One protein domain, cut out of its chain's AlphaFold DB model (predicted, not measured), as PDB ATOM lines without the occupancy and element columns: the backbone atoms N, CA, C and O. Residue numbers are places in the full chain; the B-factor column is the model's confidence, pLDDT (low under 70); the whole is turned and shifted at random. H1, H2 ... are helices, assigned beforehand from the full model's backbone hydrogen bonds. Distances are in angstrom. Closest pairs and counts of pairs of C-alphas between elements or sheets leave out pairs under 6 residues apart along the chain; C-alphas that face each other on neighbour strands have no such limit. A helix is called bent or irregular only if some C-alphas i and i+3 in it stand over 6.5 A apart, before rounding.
ATOM      1  N   LEU A   2     196.173 134.331 124.304       38.56
ATOM      2  CA  LEU A   2     196.049 135.603 125.057       38.56
ATOM      3  C   LEU A   2     195.937 136.899 124.207       38.56
ATOM      4  O   LEU A   2     195.135 137.755 124.570       38.56
ATOM      5  N   PRO A   3     196.644 137.051 123.068       36.97
ATOM      6  CA  PRO A   3     196.468 138.214 122.183       36.97
ATOM      7  C   PRO A   3     195.156 138.197 121.378       36.97
ATOM      8  O   PRO A   3     194.628 139.250 121.049       36.97
ATOM      9  N   LEU A   4     194.619 137.003 121.095       38.47
ATOM     10  CA  LEU A   4     193.319 136.819 120.432       38.47
ATOM     11  C   LEU A   4     192.167 137.140 121.394       38.47
ATOM     12  O   LEU A   4     191.239 137.846 121.019       38.47
ATOM     13  N   LEU A   5     192.301 136.735 122.662       47.09
ATOM     14  CA  LEU A   5     191.426 137.179 123.745       47.09
ATOM     15  C   LEU A   5     191.454 138.707 123.875       47.09
ATOM     16  O   LEU A   5     190.401 139.316 123.900       47.09
ATOM     17  N   ALA A   6     192.615 139.365 123.873       43.62
ATOM     18  CA  ALA A   6     192.686 140.822 124.045       43.62
ATOM     19  C   ALA A   6     191.839 141.634 123.035       43.62
ATOM     20  O   ALA A   6     191.297 142.674 123.408       43.62
ATOM     21  N   HIS A   7     191.680 141.158 121.793       42.06
ATOM     22  CA  HIS A   7     190.863 141.835 120.780       42.06
ATOM     23  C   HIS A   7     189.350 141.643 121.005       42.06
ATOM     24  O   HIS A   7     188.600 142.614 120.907       42.06
ATOM     25  N   GLU A   8     188.914 140.438 121.390       49.16
ATOM     26  CA  GLU A   8     187.519 140.143 121.772       49.16
ATOM     27  C   GLU A   8     187.137 140.788 123.119       49.16
ATOM     28  O   GLU A   8     186.042 141.325 123.285       49.16
ATOM     29  N   LEU A   9     188.074 140.822 124.071       50.06
ATOM     30  CA  LEU A   9     187.928 141.457 125.385       50.06
ATOM     31  C   LEU A   9     187.744 142.982 125.258       50.06
ATOM     32  O   LEU A   9     187.058 143.576 126.086       50.06
ATOM     33  N   HIS A  10     188.293 143.617 124.212       49.53
ATOM     34  CA  HIS A  10     188.082 145.042 123.928       49.53
ATOM     35  C   HIS A  10     186.666 145.340 123.401       49.53
ATOM     36  O   HIS A  10     186.103 146.379 123.736       49.53
ATOM     37  N   GLN A  11     186.053 144.419 122.644       51.56
ATOM     38  CA  GLN A  11     184.656 144.545 122.194       51.56
ATOM     39  C   GLN A  11     183.651 144.268 123.333       51.56
ATOM     40  O   GLN A  11     182.658 144.986 123.465       51.56
ATOM     41  N   LEU A  12     183.951 143.308 124.221       48.72
ATOM     42  CA  LEU A  12     183.164 142.990 125.429       48.72
ATOM     43  C   LEU A  12     183.289 144.032 126.558       48.72
ATOM     44  O   LEU A  12     182.468 144.065 127.473       48.72
ATOM     45  N   ALA A  13     184.299 144.906 126.515       48.88
ATOM     46  CA  ALA A  13     184.486 145.978 127.499       48.88
ATOM     47  C   ALA A  13     183.340 147.010 127.505       48.88
ATOM     48  O   ALA A  13     183.187 147.750 128.480       48.88
ATOM     49  N   SER A  14     182.523 147.040 126.445       49.22
ATOM     50  CA  SER A  14     181.335 147.893 126.336       49.22
ATOM     51  C   SER A  14     180.250 147.563 127.378       49.22
ATOM     52  O   SER A  14     179.454 148.435 127.722       49.22
ATOM     53  N   THR A  15     180.279 146.369 127.986       56.91
ATOM     54  CA  THR A  15     179.394 145.945 129.084       56.91
ATOM     55  C   THR A  15     180.210 145.312 130.221       56.91
ATOM     56  O   THR A  15     180.222 144.101 130.435       56.91
ATOM     57  N   SER A  16     180.893 146.132 131.031       63.28
ATOM     58  CA  SER A  16     181.766 145.674 132.144       63.28
ATOM     59  C   SER A  16     181.158 144.619 133.100       63.28
ATOM     60  O   SER A  16     181.894 143.915 133.796       63.28
ATOM     61  N   ASN A  17     179.824 144.500 133.158       67.94
ATOM     62  CA  ASN A  17     179.079 143.482 133.910       67.94
ATOM     63  C   ASN A  17     179.101 142.094 133.257       67.94
ATOM     64  O   ASN A  17     179.269 141.096 133.960       67.94
ATOM     65  N   GLU A  18     178.940 142.017 131.938       73.38
ATOM     66  CA  GLU A  18     178.942 140.751 131.199       73.38
ATOM     67  C   GLU A  18     180.353 140.185 131.159       73.38
ATOM     68  O   GLU A  18     180.562 139.033 131.532       73.38
ATOM     69  N   TYR A  19     181.340 141.035 130.862       72.31
ATOM     70  CA  TYR A  19     182.753 140.684 130.949       72.31
ATOM     71  C   TYR A  19     183.124 140.132 132.333       72.31
ATOM     72  O   TYR A  19     183.722 139.062 132.447       72.31
ATOM     73  N   PHE A  20     182.733 140.829 133.406       73.75
ATOM     74  CA  PHE A  20     182.963 140.359 134.774       73.75
ATOM     75  C   PHE A  20     182.341 138.985 135.019       73.75
ATOM     76  O   PHE A  20     182.999 138.109 135.573       73.75
ATOM     77  N   SER A  21     181.094 138.795 134.587       77.38
ATOM     78  CA  SER A  21     180.375 137.535 134.757       77.38
ATOM     79  C   SER A  21     181.052 136.402 133.990       77.38
ATOM     80  O   SER A  21     181.223 135.323 134.544       77.38
ATOM     81  N   ILE A  22     181.516 136.648 132.761       79.75
ATOM     82  CA  ILE A  22     182.265 135.677 131.955       79.75
ATOM     83  C   ILE A  22     183.549 135.265 132.675       79.75
ATOM     84  O   ILE A  22     183.785 134.071 132.867       79.75
ATOM     85  N   VAL A  23     184.362 136.229 133.119       74.94
ATOM     86  CA  VAL A  23     185.637 135.914 133.778       74.94
ATOM     87  C   VAL A  23     185.401 135.231 135.127       74.94
ATOM     88  O   VAL A  23     186.057 134.234 135.424       74.94
ATOM     89  N   LEU A  24     184.446 135.699 135.935       76.88
ATOM     90  CA  LEU A  24     184.125 135.083 137.224       76.88
ATOM     91  C   LEU A  24     183.560 133.665 137.052       76.88
ATOM     92  O   LEU A  24     183.987 132.753 137.759       76.88
ATOM     93  N   ASN A  25     182.655 133.447 136.094       81.44
ATOM     94  CA  ASN A  25     182.099 132.124 135.801       81.44
ATOM     95  C   ASN A  25     183.170 131.172 135.270       81.44
ATOM     96  O   ASN A  25     183.235 130.024 135.709       81.44
ATOM     97  N   PHE A  26     184.062 131.647 134.394       80.62
ATOM     98  CA  PHE A  26     185.225 130.874 133.968       80.62
ATOM     99  C   PHE A  26     186.079 130.479 135.173       80.62
ATOM    100  O   PHE A  26     186.352 129.292 135.359       80.62
ATOM    101  N   LEU A  27     186.437 131.437 136.035       75.31
ATOM    102  CA  LEU A  27     187.221 131.172 137.240       75.31
ATOM    103  C   LEU A  27     186.503 130.242 138.221       75.31
ATOM    104  O   LEU A  27     187.186 129.526 138.938       75.31
ATOM    105  N   ARG A  28     185.172 130.188 138.259       78.56
ATOM    106  CA  ARG A  28     184.419 129.243 139.105       78.56
ATOM    107  C   ARG A  28     184.219 127.869 138.466       78.56
ATOM    108  O   ARG A  28     183.989 126.894 139.173       78.56
ATOM    109  N   SER A  29     184.331 127.769 137.145       81.06
ATOM    110  CA  SER A  29     184.136 126.520 136.406       81.06
ATOM    111  C   SER A  29     185.237 125.481 136.665       81.06
ATOM    112  O   SER A  29     186.375 125.805 137.024       81.06
ATOM    113  N   SER A  30     184.927 124.212 136.382       80.75
ATOM    114  CA  SER A  30     185.902 123.113 136.399       80.75
ATOM    115  C   SER A  30     187.069 123.353 135.431       80.75
ATOM    116  O   SER A  30     188.215 123.036 135.757       80.75
ATOM    117  N   MET A  31     186.807 123.975 134.277       77.38
ATOM    118  CA  MET A  31     187.833 124.354 133.303       77.38
ATOM    119  C   MET A  31     188.779 125.414 133.873       77.38
ATOM    120  O   MET A  31     189.994 125.249 133.786       77.38
ATOM    121  N   GLY A  32     188.253 126.448 134.533       77.62
ATOM    122  CA  GLY A  32     189.074 127.447 135.216       77.62
ATOM    123  C   GLY A  32     189.901 126.853 136.356       77.62
ATOM    124  O   GLY A  32     191.023 127.284 136.595       77.62
ATOM    125  N   THR A  33     189.391 125.841 137.066       78.25
ATOM    126  CA  THR A  33     190.164 125.120 138.100       78.25
ATOM    127  C   THR A  33     191.316 124.340 137.496       78.25
ATOM    128  O   THR A  33     192.449 124.512 137.941       78.25
ATOM    129  N   ARG A  34     191.055 123.564 136.439       78.12
ATOM    130  CA  ARG A  34     192.107 122.852 135.702       78.12
ATOM    131  C   ARG A  34     193.134 123.815 135.132       78.12
ATOM    132  O   ARG A  34     194.318 123.521 135.179       78.12
ATOM    133  N   TYR A  35     192.702 124.976 134.648       77.06
ATOM    134  CA  TYR A  35     193.594 125.999 134.122       77.06
ATOM    135  C   TYR A  35     194.493 126.610 135.211       77.06
ATOM    136  O   TYR A  35     195.696 126.737 135.007       77.06
ATOM    137  N   ILE A  36     193.955 126.940 136.391       78.50
ATOM    138  CA  ILE A  36     194.773 127.424 137.519       78.50
ATOM    139  C   ILE A  36     195.756 126.340 137.972       78.50
ATOM    140  O   ILE A  36     196.940 126.623 138.120       78.50
ATOM    141  N   GLN A  37     195.296 125.097 138.133       77.19
ATOM    142  CA  GLN A  37     196.163 123.963 138.467       77.19
ATOM    143  C   GLN A  37     197.252 123.764 137.412       77.19
ATOM    144  O   GLN A  37     198.406 123.568 137.762       77.19
ATOM    145  N   PHE A  38     196.915 123.901 136.132       76.69
ATOM    146  CA  PHE A  38     197.848 123.844 135.014       76.69
ATOM    147  C   PHE A  38     198.895 124.960 135.085       76.69
ATOM    148  O   PHE A  38     200.081 124.664 135.008       76.69
ATOM    149  N   VAL A  39     198.515 126.217 135.336       73.38
ATOM    150  CA  VAL A  39     199.480 127.316 135.555       73.38
ATOM    151  C   VAL A  39     200.378 127.035 136.764       73.38
ATOM    152  O   VAL A  39     201.580 127.302 136.717       73.38
ATOM    153  N   LEU A  40     199.818 126.453 137.826       73.69
ATOM    154  CA  LEU A  40     200.573 126.038 139.007       73.69
ATOM    155  C   LEU A  40     201.452 124.793 138.761       73.69
ATOM    156  O   LEU A  40     202.408 124.589 139.502       73.69
ATOM    157  N   HIS A  41     201.158 123.964 137.751       67.38
ATOM    158  CA  HIS A  41     201.853 122.700 137.455       67.38
ATOM    159  C   HIS A  41     202.877 122.795 136.307       67.38
ATOM    160  O   HIS A  41     203.919 122.151 136.396       67.38
ATOM    161  N   ILE A  42     202.671 123.612 135.262       60.06
ATOM    162  CA  ILE A  42     203.651 123.813 134.165       60.06
ATOM    163  C   ILE A  42     204.752 124.809 134.544       60.06
ATOM    164  O   ILE A  42     205.236 125.595 133.734       60.06
ATOM    165  N   THR A  43     205.219 124.793 135.778       51.44
ATOM    166  CA  THR A  43     206.530 125.383 136.075       51.44
ATOM    167  C   THR A  43     207.478 124.238 136.403       51.44
ATOM    168  O   THR A  43     207.768 124.002 137.577       51.44
ATOM    169  N   PRO A  44     207.928 123.466 135.387       42.50
ATOM    170  CA  PRO A  44     208.785 122.325 135.605       42.50
ATOM    171  C   PRO A  44     210.234 122.813 135.569       42.50
ATOM    172  O   PRO A  44     210.877 122.701 134.540       42.50
ATOM    173  N   ASP A  45     210.728 123.416 136.652       40.16
ATOM    174  CA  ASP A  45     212.124 123.205 137.064       40.16
ATOM    175  C   ASP A  45     212.489 123.926 138.364       40.16
ATOM    176  O   ASP A  45     212.177 125.102 138.522       40.16
ATOM    177  N   ARG A  46     213.175 123.188 139.253       40.75
ATOM    178  CA  ARG A  46     214.003 123.487 140.461       40.75
ATOM    179  C   ARG A  46     213.811 124.751 141.325       40.75
ATOM    180  O   ARG A  46     214.466 124.878 142.355       40.75
ATOM    181  N   ARG A  47     212.877 125.642 141.020       45.88
ATOM    182  CA  ARG A  47     212.362 126.703 141.881       45.88
ATOM    183  C   ARG A  47     210.855 126.741 141.655       45.88
ATOM    184  O   ARG A  47     210.384 127.397 140.733       45.88
ATOM    185  N   ARG A  48     210.081 126.121 142.553       53.22
ATOM    186  CA  ARG A  48     208.610 126.279 142.680       53.22
ATOM    187  C   ARG A  48     208.171 127.746 142.886       53.22
ATOM    188  O   ARG A  48     207.041 128.015 143.276       53.22
ATOM    189  N   SER A  49     209.076 128.709 142.700       58.75
ATOM    190  CA  SER A  49     208.908 130.074 143.130       58.75
ATOM    191  C   SER A  49     208.036 130.897 142.204       58.75
ATOM    192  O   SER A  49     207.341 131.719 142.764       58.75
ATOM    193  N   GLY A  50     208.045 130.657 140.881       74.19
ATOM    194  CA  GLY A  50     207.472 131.553 139.858       74.19
ATOM    195  C   GLY A  50     206.007 131.321 139.448       74.19
ATOM    196  O   GLY A  50     205.466 132.084 138.644       74.19
ATOM    197  N   ALA A  51     205.374 130.249 139.931       82.94
ATOM    198  CA  ALA A  51     204.013 129.872 139.538       82.94
ATOM    199  C   ALA A  51     202.970 130.918 139.969       82.94
ATOM    200  O   ALA A  51     202.068 131.273 139.208       82.94
ATOM    201  N   TRP A  52     203.136 131.452 141.179       86.94
ATOM    202  CA  TRP A  52     202.253 132.453 141.772       86.94
ATOM    203  C   TRP A  52     202.373 133.804 141.071       86.94
ATOM    204  O   TRP A  52     201.368 134.462 140.821       86.94
ATOM    205  N   GLU A  53     203.581 134.175 140.653       89.19
ATOM    206  CA  GLU A  53     203.855 135.364 139.854       89.19
ATOM    207  C   GLU A  53     203.222 135.262 138.465       89.19
ATOM    208  O   GLU A  53     202.647 136.230 137.975       89.19
ATOM    209  N   ASN A  54     203.309 134.093 137.819       85.56
ATOM    210  CA  ASN A  54     202.655 133.848 136.531       85.56
ATOM    211  C   ASN A  54     201.135 133.960 136.648       85.56
ATOM    212  O   ASN A  54     200.499 134.617 135.819       85.56
ATOM    213  N   LEU A  55     200.566 133.355 137.690       87.12
ATOM    214  CA  LEU A  55     199.138 133.424 137.963       87.12
ATOM    215  C   LEU A  55     198.697 134.869 138.252       87.12
ATOM    216  O   LEU A  55     197.707 135.325 137.683       87.12
ATOM    217  N   GLY A  56     199.468 135.611 139.052       90.44
ATOM    218  CA  GLY A  56     199.240 137.029 139.333       90.44
ATOM    219  C   GLY A  56     199.284 137.887 138.068       90.44
ATOM    220  O   GLY A  56     198.355 138.650 137.812       90.44
ATOM    221  N   ARG A  57     200.301 137.710 137.213       87.94
ATOM    222  CA  ARG A  57     200.411 138.423 135.925       87.94
ATOM    223  C   ARG A  57     199.215 138.173 135.021       87.94
ATOM    224  O   ARG A  57     198.631 139.123 134.503       87.94
ATOM    225  N   LEU A  58     198.856 136.906 134.830       84.69
ATOM    226  CA  LEU A  58     197.705 136.541 134.014       84.69
ATOM    227  C   LEU A  58     196.442 137.208 134.551       84.69
ATOM    228  O   LEU A  58     195.665 137.790 133.799       84.69
ATOM    229  N   TYR A  59     196.256 137.140 135.860       86.19
ATOM    230  CA  TYR A  59     195.106 137.715 136.515       86.19
ATOM    231  C   TYR A  59     195.051 139.245 136.356       86.19
ATOM    232  O   TYR A  59     193.998 139.799 136.033       86.19
ATOM    233  N   GLY A  60     196.186 139.934 136.495       87.38
ATOM    234  CA  GLY A  60     196.296 141.368 136.222       87.38
ATOM    235  C   GLY A  60     195.888 141.730 134.788       87.38
ATOM    236  O   GLY A  60     195.193 142.723 134.584       87.38
ATOM    237  N   LEU A  61     196.238 140.895 133.803       84.38
ATOM    238  CA  LEU A  61     195.826 141.075 132.404       84.38
ATOM    239  C   LEU A  61     194.322 140.842 132.215       84.38
ATOM    240  O   LEU A  61     193.634 141.710 131.679       84.38
ATOM    241  N   MET A  62     193.799 139.712 132.702       80.88
ATOM    242  CA  MET A  62     192.382 139.339 132.562       80.88
ATOM    243  C   MET A  62     191.436 140.323 133.250       80.88
ATOM    244  O   MET A  62     190.286 140.464 132.845       80.88
ATOM    245  N   THR A  63     191.893 140.998 134.301       83.19
ATOM    246  CA  THR A  63     191.050 141.907 135.085       83.19
ATOM    247  C   THR A  63     191.304 143.383 134.797       83.19
ATOM    248  O   THR A  63     190.616 144.228 135.356       83.19
ATOM    249  N   SER A  64     192.230 143.710 133.891       83.88
ATOM    250  CA  SER A  64     192.630 145.090 133.570       83.88
ATOM    251  C   SER A  64     191.474 146.010 133.153       83.88
ATOM    252  O   SER A  64     191.492 147.194 133.478       83.88
ATOM    253  N   LEU A  65     190.450 145.461 132.494       82.06
ATOM    254  CA  LEU A  65     189.268 146.195 132.025       82.06
ATOM    255  C   LEU A  65     188.160 146.318 133.085       82.06
ATOM    256  O   LEU A  65     187.150 146.984 132.863       82.06
ATOM    257  N   LEU A  66     188.320 145.670 134.241       82.19
ATOM    258  CA  LEU A  66     187.317 145.684 135.298       82.19
ATOM    259  C   LEU A  66     187.465 146.911 136.210       82.19
ATOM    260  O   LEU A  66     188.586 147.323 136.539       82.19
ATOM    261  N   PRO A  67     186.346 147.433 136.745       86.75
ATOM    262  CA  PRO A  67     186.378 148.366 137.862       86.75
ATOM    263  C   PRO A  67     187.204 147.811 139.027       86.75
ATOM    264  O   PRO A  67     187.151 146.615 139.328       86.75
ATOM    265  N   LEU A  68     187.929 148.691 139.718       87.94
ATOM    266  CA  LEU A  68     188.859 148.329 140.792       87.94
ATOM    267  C   LEU A  68     188.227 147.410 141.853       87.94
ATOM    268  O   LEU A  68     188.826 146.414 142.254       87.94
ATOM    269  N   VAL A  69     186.981 147.698 142.242       89.19
ATOM    270  CA  VAL A  69     186.230 146.905 143.228       89.19
ATOM    271  C   VAL A  69     186.099 145.443 142.811       89.19
ATOM    272  O   VAL A  69     186.340 144.538 143.609       89.19
ATOM    273  N   ARG A  70     185.796 145.206 141.534       87.81
ATOM    274  CA  ARG A  70     185.647 143.863 140.969       87.81
ATOM    275  C   ARG A  70     186.975 143.141 140.836       87.81
ATOM    276  O   ARG A  70     187.042 141.954 141.148       87.81
ATOM    277  N   ARG A  71     188.033 143.861 140.444       89.94
ATOM    278  CA  ARG A  71     189.391 143.299 140.397       89.94
ATOM    279  C   ARG A  71     189.787 142.719 141.750       89.94
ATOM    280  O   ARG A  71     190.284 141.599 141.800       89.94
ATOM    281  N   ILE A  72     189.526 143.445 142.838       90.12
ATOM    282  CA  ILE A  72     189.846 142.983 144.196       90.12
ATOM    283  C   ILE A  72     188.943 141.857 144.660       90.12
ATOM    284  O   ILE A  72     189.437 140.904 145.260       90.12
ATOM    285  N   GLN A  73     187.642 141.945 144.396       89.19
ATOM    286  CA  GLN A  73     186.712 140.879 144.757       89.19
ATOM    287  C   GLN A  73     187.169 139.539 144.181       89.19
ATOM    288  O   GLN A  73     187.216 138.537 144.888       89.19
ATOM    289  N   MET A  74     187.575 139.532 142.917       86.06
ATOM    290  CA  MET A  74     188.069 138.326 142.275       86.06
ATOM    291  C   MET A  74     189.481 137.920 142.780       86.06
ATOM    292  O   MET A  74     189.768 136.727 142.816       86.06
ATOM    293  N   ILE A  75     190.339 138.850 143.243       90.06
ATOM    294  CA  ILE A  75     191.618 138.504 143.909       90.06
ATOM    295  C   ILE A  75     191.317 137.707 145.179       90.06
ATOM    296  O   ILE A  75     191.899 136.645 145.391       90.06
ATOM    297  N   LYS A  76     190.379 138.199 145.997       89.06
ATOM    298  CA  LYS A  76     189.945 137.526 147.226       89.06
ATOM    299  C   LYS A  76     189.331 136.157 146.927       89.06
ATOM    300  O   LYS A  76     189.693 135.182 147.574       89.06
ATOM    301  N   GLU A  77     188.468 136.076 145.915       86.94
ATOM    302  CA  GLU A  77     187.857 134.816 145.470       86.94
ATOM    303  C   GLU A  77     188.919 133.772 145.098       86.94
ATOM    304  O   GLU A  77     188.849 132.624 145.530       86.94
ATOM    305  N   VAL A  78     189.925 134.158 144.308       85.69
ATOM    306  CA  VAL A  78     190.974 133.228 143.874       85.69
ATOM    307  C   VAL A  78     191.839 132.790 145.053       85.69
ATOM    308  O   VAL A  78     192.059 131.593 145.220       85.69
ATOM    309  N   LEU A  79     192.318 133.729 145.867       88.38
ATOM    310  CA  LEU A  79     193.255 133.428 146.951       88.38
ATOM    311  C   LEU A  79     192.610 132.627 148.087       88.38
ATOM    312  O   LEU A  79     193.169 131.616 148.507       88.38
ATOM    313  N   PHE A  80     191.444 133.059 148.562       87.38
ATOM    314  CA  PHE A  80     190.871 132.551 149.810       87.38
ATOM    315  C   PHE A  80     189.770 131.520 149.577       87.38
ATOM    316  O   PHE A  80     189.728 130.522 150.283       87.38
ATOM    317  N   ASN A  81     188.931 131.692 148.550       84.56
ATOM    318  CA  ASN A  81     187.810 130.772 148.317       84.56
ATOM    319  C   ASN A  81     188.184 129.598 147.408       84.56
ATOM    320  O   ASN A  81     187.613 128.517 147.519       84.56
ATOM    321  N   LYS A  82     189.104 129.815 146.462       81.19
ATOM    322  CA  LYS A  82     189.477 128.789 145.484       81.19
ATOM    323  C   LYS A  82     190.773 128.068 145.831       81.19
ATOM    324  O   LYS A  82     190.866 126.859 145.633       81.19
ATOM    325  N   LEU A  83     191.780 128.810 146.285       81.56
ATOM    326  CA  LEU A  83     193.084 128.261 146.657       81.56
ATOM    327  C   LEU A  83     193.194 127.959 148.157       81.56
ATOM    328  O   LEU A  83     194.164 127.317 148.546       81.56
ATOM    329  N   ASN A  84     192.193 128.355 148.959       82.56
ATOM    330  CA  ASN A  84     192.092 128.086 150.398       82.56
ATOM    331  C   ASN A  84     193.363 128.456 151.177       82.56
ATOM    332  O   ASN A  84     193.799 127.713 152.053       82.56
ATOM    333  N   LEU A  85     193.987 129.580 150.819       82.69
ATOM    334  CA  LEU A  85     195.176 130.068 151.513       82.69
ATOM    335  C   LEU A  85     194.787 130.626 152.883       82.69
ATOM    336  O   LEU A  85     193.788 131.338 152.988       82.69
ATOM    337  N   SER A  86     195.589 130.331 153.909       80.06
ATOM    338  CA  SER A  86     195.320 130.816 155.266       80.06
ATOM    339  C   SER A  86     195.384 132.345 155.347       80.06
ATOM    340  O   SER A  86     196.331 132.965 154.855       80.06
ATOM    341  N   ASP A  87     194.396 132.956 155.998       70.50
ATOM    342  CA  ASP A  87     194.270 134.406 156.203       70.50
ATOM    343  C   ASP A  87     194.682 134.856 157.619       70.50
ATOM    344  O   ASP A  87     194.997 136.024 157.846       70.50
ATOM    345  N   ASP A  88     194.764 133.921 158.564       71.38
ATOM    346  CA  ASP A  88     195.145 134.144 159.963       71.38
ATOM    347  C   ASP A  88     196.637 134.486 160.162       71.38
ATOM    348  O   ASP A  88     197.038 135.009 161.208       71.38
ATOM    349  N   GLY A  89     197.468 134.242 159.147       66.81
ATOM    350  CA  GLY A  89     198.916 134.421 159.189       66.81
ATOM    351  C   GLY A  89     199.672 133.346 159.975       66.81
ATOM    352  O   GLY A  89     200.801 133.607 160.390       66.81
ATOM    353  N   SER A  90     199.081 132.165 160.187       73.94
ATOM    354  CA  SER A  90     199.747 131.006 160.803       73.94
ATOM    355  C   SER A  90     200.671 130.267 159.826       73.94
ATOM    356  O   SER A  90     201.682 129.696 160.236       73.94
ATOM    357  N   CYS A  91     200.378 130.329 158.522       84.75
ATOM    358  CA  CYS A  91     201.162 129.696 157.463       84.75
ATOM    359  C   CYS A  91     202.005 130.721 156.684       84.75
ATOM    360  O   CYS A  91     201.518 131.436 155.807       84.75
ATOM    361  N   MET A  92     203.310 130.758 156.969       85.56
ATOM    362  CA  MET A  92     204.274 131.629 156.277       85.56
ATOM    363  C   MET A  92     204.329 131.386 154.765       85.56
ATOM    364  O   MET A  92     204.510 132.321 153.982       85.56
ATOM    365  N   GLU A  93     204.184 130.128 154.345       88.06
ATOM    366  CA  GLU A  93     204.226 129.780 152.928       88.06
ATOM    367  C   GLU A  93     203.025 130.373 152.184       88.06
ATOM    368  O   GLU A  93     203.200 130.966 151.119       88.06
ATOM    369  N   ASP A  94     201.831 130.312 152.772       90.12
ATOM    370  CA  ASP A  94     200.622 130.887 152.181       90.12
ATOM    371  C   ASP A  94     200.694 132.411 152.097       90.12
ATOM    372  O   ASP A  94     200.388 132.968 151.044       90.12
ATOM    373  N   LEU A  95     201.219 133.089 153.122       90.56
ATOM    374  CA  LEU A  95     201.475 134.534 153.057       90.56
ATOM    375  C   LEU A  95     202.433 134.901 151.912       90.56
ATOM    376  O   LEU A  95     202.202 135.876 151.194       90.56
ATOM    377  N   SER A  96     203.488 134.108 151.698       91.12
ATOM    378  CA  SER A  96     204.416 134.319 150.581       91.12
ATOM    379  C   SER A  96     203.742 134.111 149.221       91.12
ATOM    380  O   SER A  96     203.965 134.892 148.292       91.12
ATOM    381  N   ARG A  97     202.883 133.093 149.099       90.62
ATOM    382  CA  ARG A  97     202.104 132.800 147.883       90.62
ATOM    383  C   ARG A  97     201.105 133.914 147.569       90.62
ATOM    384  O   ARG A  97     201.065 134.383 146.429       90.62
ATOM    385  N   ILE A  98     200.372 134.383 148.583       91.94
ATOM    386  CA  ILE A  98     199.467 135.539 148.499       91.94
ATOM    387  C   ILE A  98     200.238 136.755 147.990       91.94
ATOM    388  O   ILE A  98     199.814 137.386 147.022       91.94
ATOM    389  N   GLY A  99     201.387 137.055 148.597       93.25
ATOM    390  CA  GLY A  99     202.211 138.191 148.212       93.25
ATOM    391  C   GLY A  99     202.678 138.138 146.766       93.25
ATOM    392  O   GLY A  99     202.463 139.092 146.020       93.25
ATOM    393  N   ARG A 100     203.264 137.017 146.329       91.88
ATOM    394  CA  ARG A 100     203.766 136.861 144.951       91.88
ATOM    395  C   ARG A 100     202.667 137.007 143.906       91.88
ATOM    396  O   ARG A 100     202.879 137.661 142.886       91.88
ATOM    397  N   PHE A 101     201.494 136.434 144.169       93.00
ATOM    398  CA  PHE A 101     200.328 136.625 143.313       93.00
ATOM    399  C   PHE A 101     199.881 138.088 143.304       93.00
ATOM    400  O   PHE A 101     199.743 138.683 142.234       93.00
ATOM    401  N   PHE A 102     199.687 138.681 144.485       93.25
ATOM    402  CA  PHE A 102     199.185 140.043 144.633       93.25
ATOM    403  C   PHE A 102     200.118 141.066 143.978       93.25
ATOM    404  O   PHE A 102     199.668 141.864 143.159       93.25
ATOM    405  N   GLY A 103     201.420 140.994 144.261       93.19
ATOM    406  CA  GLY A 103     202.424 141.919 143.740       93.19
ATOM    407  C   GLY A 103     202.498 141.945 142.211       93.19
ATOM    408  O   GLY A 103     202.696 143.011 141.626       93.19
ATOM    409  N   GLU A 104     202.296 140.804 141.546       92.06
ATOM    410  CA  GLU A 104     202.246 140.749 140.080       92.06
ATOM    411  C   GLU A 104     200.871 141.138 139.518       92.06
ATOM    412  O   GLU A 104     200.809 141.828 138.499       92.06
ATOM    413  N   ALA A 105     199.774 140.776 140.192       92.38
ATOM    414  CA  ALA A 105     198.418 141.167 139.795       92.38
ATOM    415  C   ALA A 105     198.203 142.687 139.849       92.38
ATOM    416  O   ALA A 105     197.500 143.248 139.002       92.38
ATOM    417  N   THR A 106     198.840 143.367 140.804       92.50
ATOM    418  CA  THR A 106     198.752 144.824 140.978       92.50
ATOM    419  C   THR A 106     199.934 145.580 140.378       92.50
ATOM    420  O   THR A 106     200.100 146.769 140.640       92.50
ATOM    421  N   ARG A 107     200.787 144.928 139.578       90.62
ATOM    422  CA  ARG A 107     202.042 145.519 139.080       90.62
ATOM    423  C   ARG A 107     201.854 146.855 138.354       90.62
ATOM    424  O   ARG A 107     202.698 147.733 138.488       90.62
ATOM    425  N   HIS A 108     200.769 146.987 137.593       90.00
ATOM    426  CA  HIS A 108     200.464 148.169 136.775       90.00
ATOM    427  C   HIS A 108     199.432 149.103 137.418       90.00
ATOM    428  O   HIS A 108     198.916 149.996 136.755       90.00
ATOM    429  N   TRP A 109     199.078 148.866 138.681       92.12
ATOM    430  CA  TRP A 109     198.117 149.703 139.388       92.12
ATOM    431  C   TRP A 109     198.800 150.987 139.847       92.12
ATOM    432  O   TRP A 109     199.986 150.992 140.170       92.12
TER     433      TRP A 109
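AT A GLANCE: This is residues 2 to 109 of the 396 residues of a protein of Rotaria magnacalcarata (UniProt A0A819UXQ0). The longest helix, H1, is folded into a V at one end of the domain: its second arm, H1b, runs beside H4, while its first arm, H1a, turns back towards H3. H3 sits in the middle, with H5 crossing close over one side of it, part of H2 packed on another side, and H4 running against both H3 and H5. The printed part has 108 residues with five named helices, in the order H1, H2, H3, H4, H5, and no named strand; the class is all helix. The whole is compact, with a radius of gyration of the C-alphas of 14.1 A, and spans 42 by 30 by 29 A.

IN THESE COORDINATES: H1, residues 2 to 28, was assigned as one helix by its hydrogen bonds but is bent, with C-alphas 14 and 17 9.1 A apart. Its arm H1a, residues 2 to 14, is 19.2 A long and begins at C-alpha 2, (196.049, 135.603, 125.057); its arm H1b, residues 17 to 28, is 16.1 A long. H2, residues 30 to 41, is 16.0 A long. H3, residues 51 to 63, is 18.2 A long. H4, residues 68 to 82, is 20.1 A long and neither bent nor irregular, but only just: C-alphas 79 and 82 are 6.2 A apart. H5, residues 92 to 105, is 19.9 A long and ends at C-alpha 105, (198.418, 141.167, 139.795).

HOW THE PARTS SIT: H1a and H1b touch only at the corner, closest at the C-alphas of Leu 12 and Tyr 19, 6.0 A, at a steep tilt of 42 degrees, opposite ways. H1a and H3 are near each other. H1b and H4 only just touch, with 3 pairs of C-alphas within 8 A, the closest being Leu 24 and Met 74 at 7.2 A; their tilt is a shallow 14 degrees, the same way. H3, H4 and H5 form an up-and-down bundle, each running against the one before it. H3 and H5 touch with 27 pairs of C-alphas within 8 A, the closest being Gly 56 and Phe 101 at 4.1 A. H4 and H5 are close but not clearly touching, with the C-alphas of Leu 79 and Ile 98 6.7 A apart. H2 and H3 form a helical hairpin at a steep tilt of 43 degrees; residues 36 to 41 touch residues 51 to 55, closest at the C-alphas of Leu 40 and Ala 51, 5.2 A. H2 and H5 are apart. Every O i to N i+4 pair is within hydrogen-bond range in H1b, H2, H3 and H5, against 5 of 9 in H1a and 10 of 11 in H4.

THE WHOLE: The two C-alphas farthest apart, those of Gln 11 and Ser 90, are 43.6 A apart. The printed part has no cut, and no link is long. The mean pLDDT of the printed part is 75.9; residues 2 to 17, 41 to 49 and 89 are under 70.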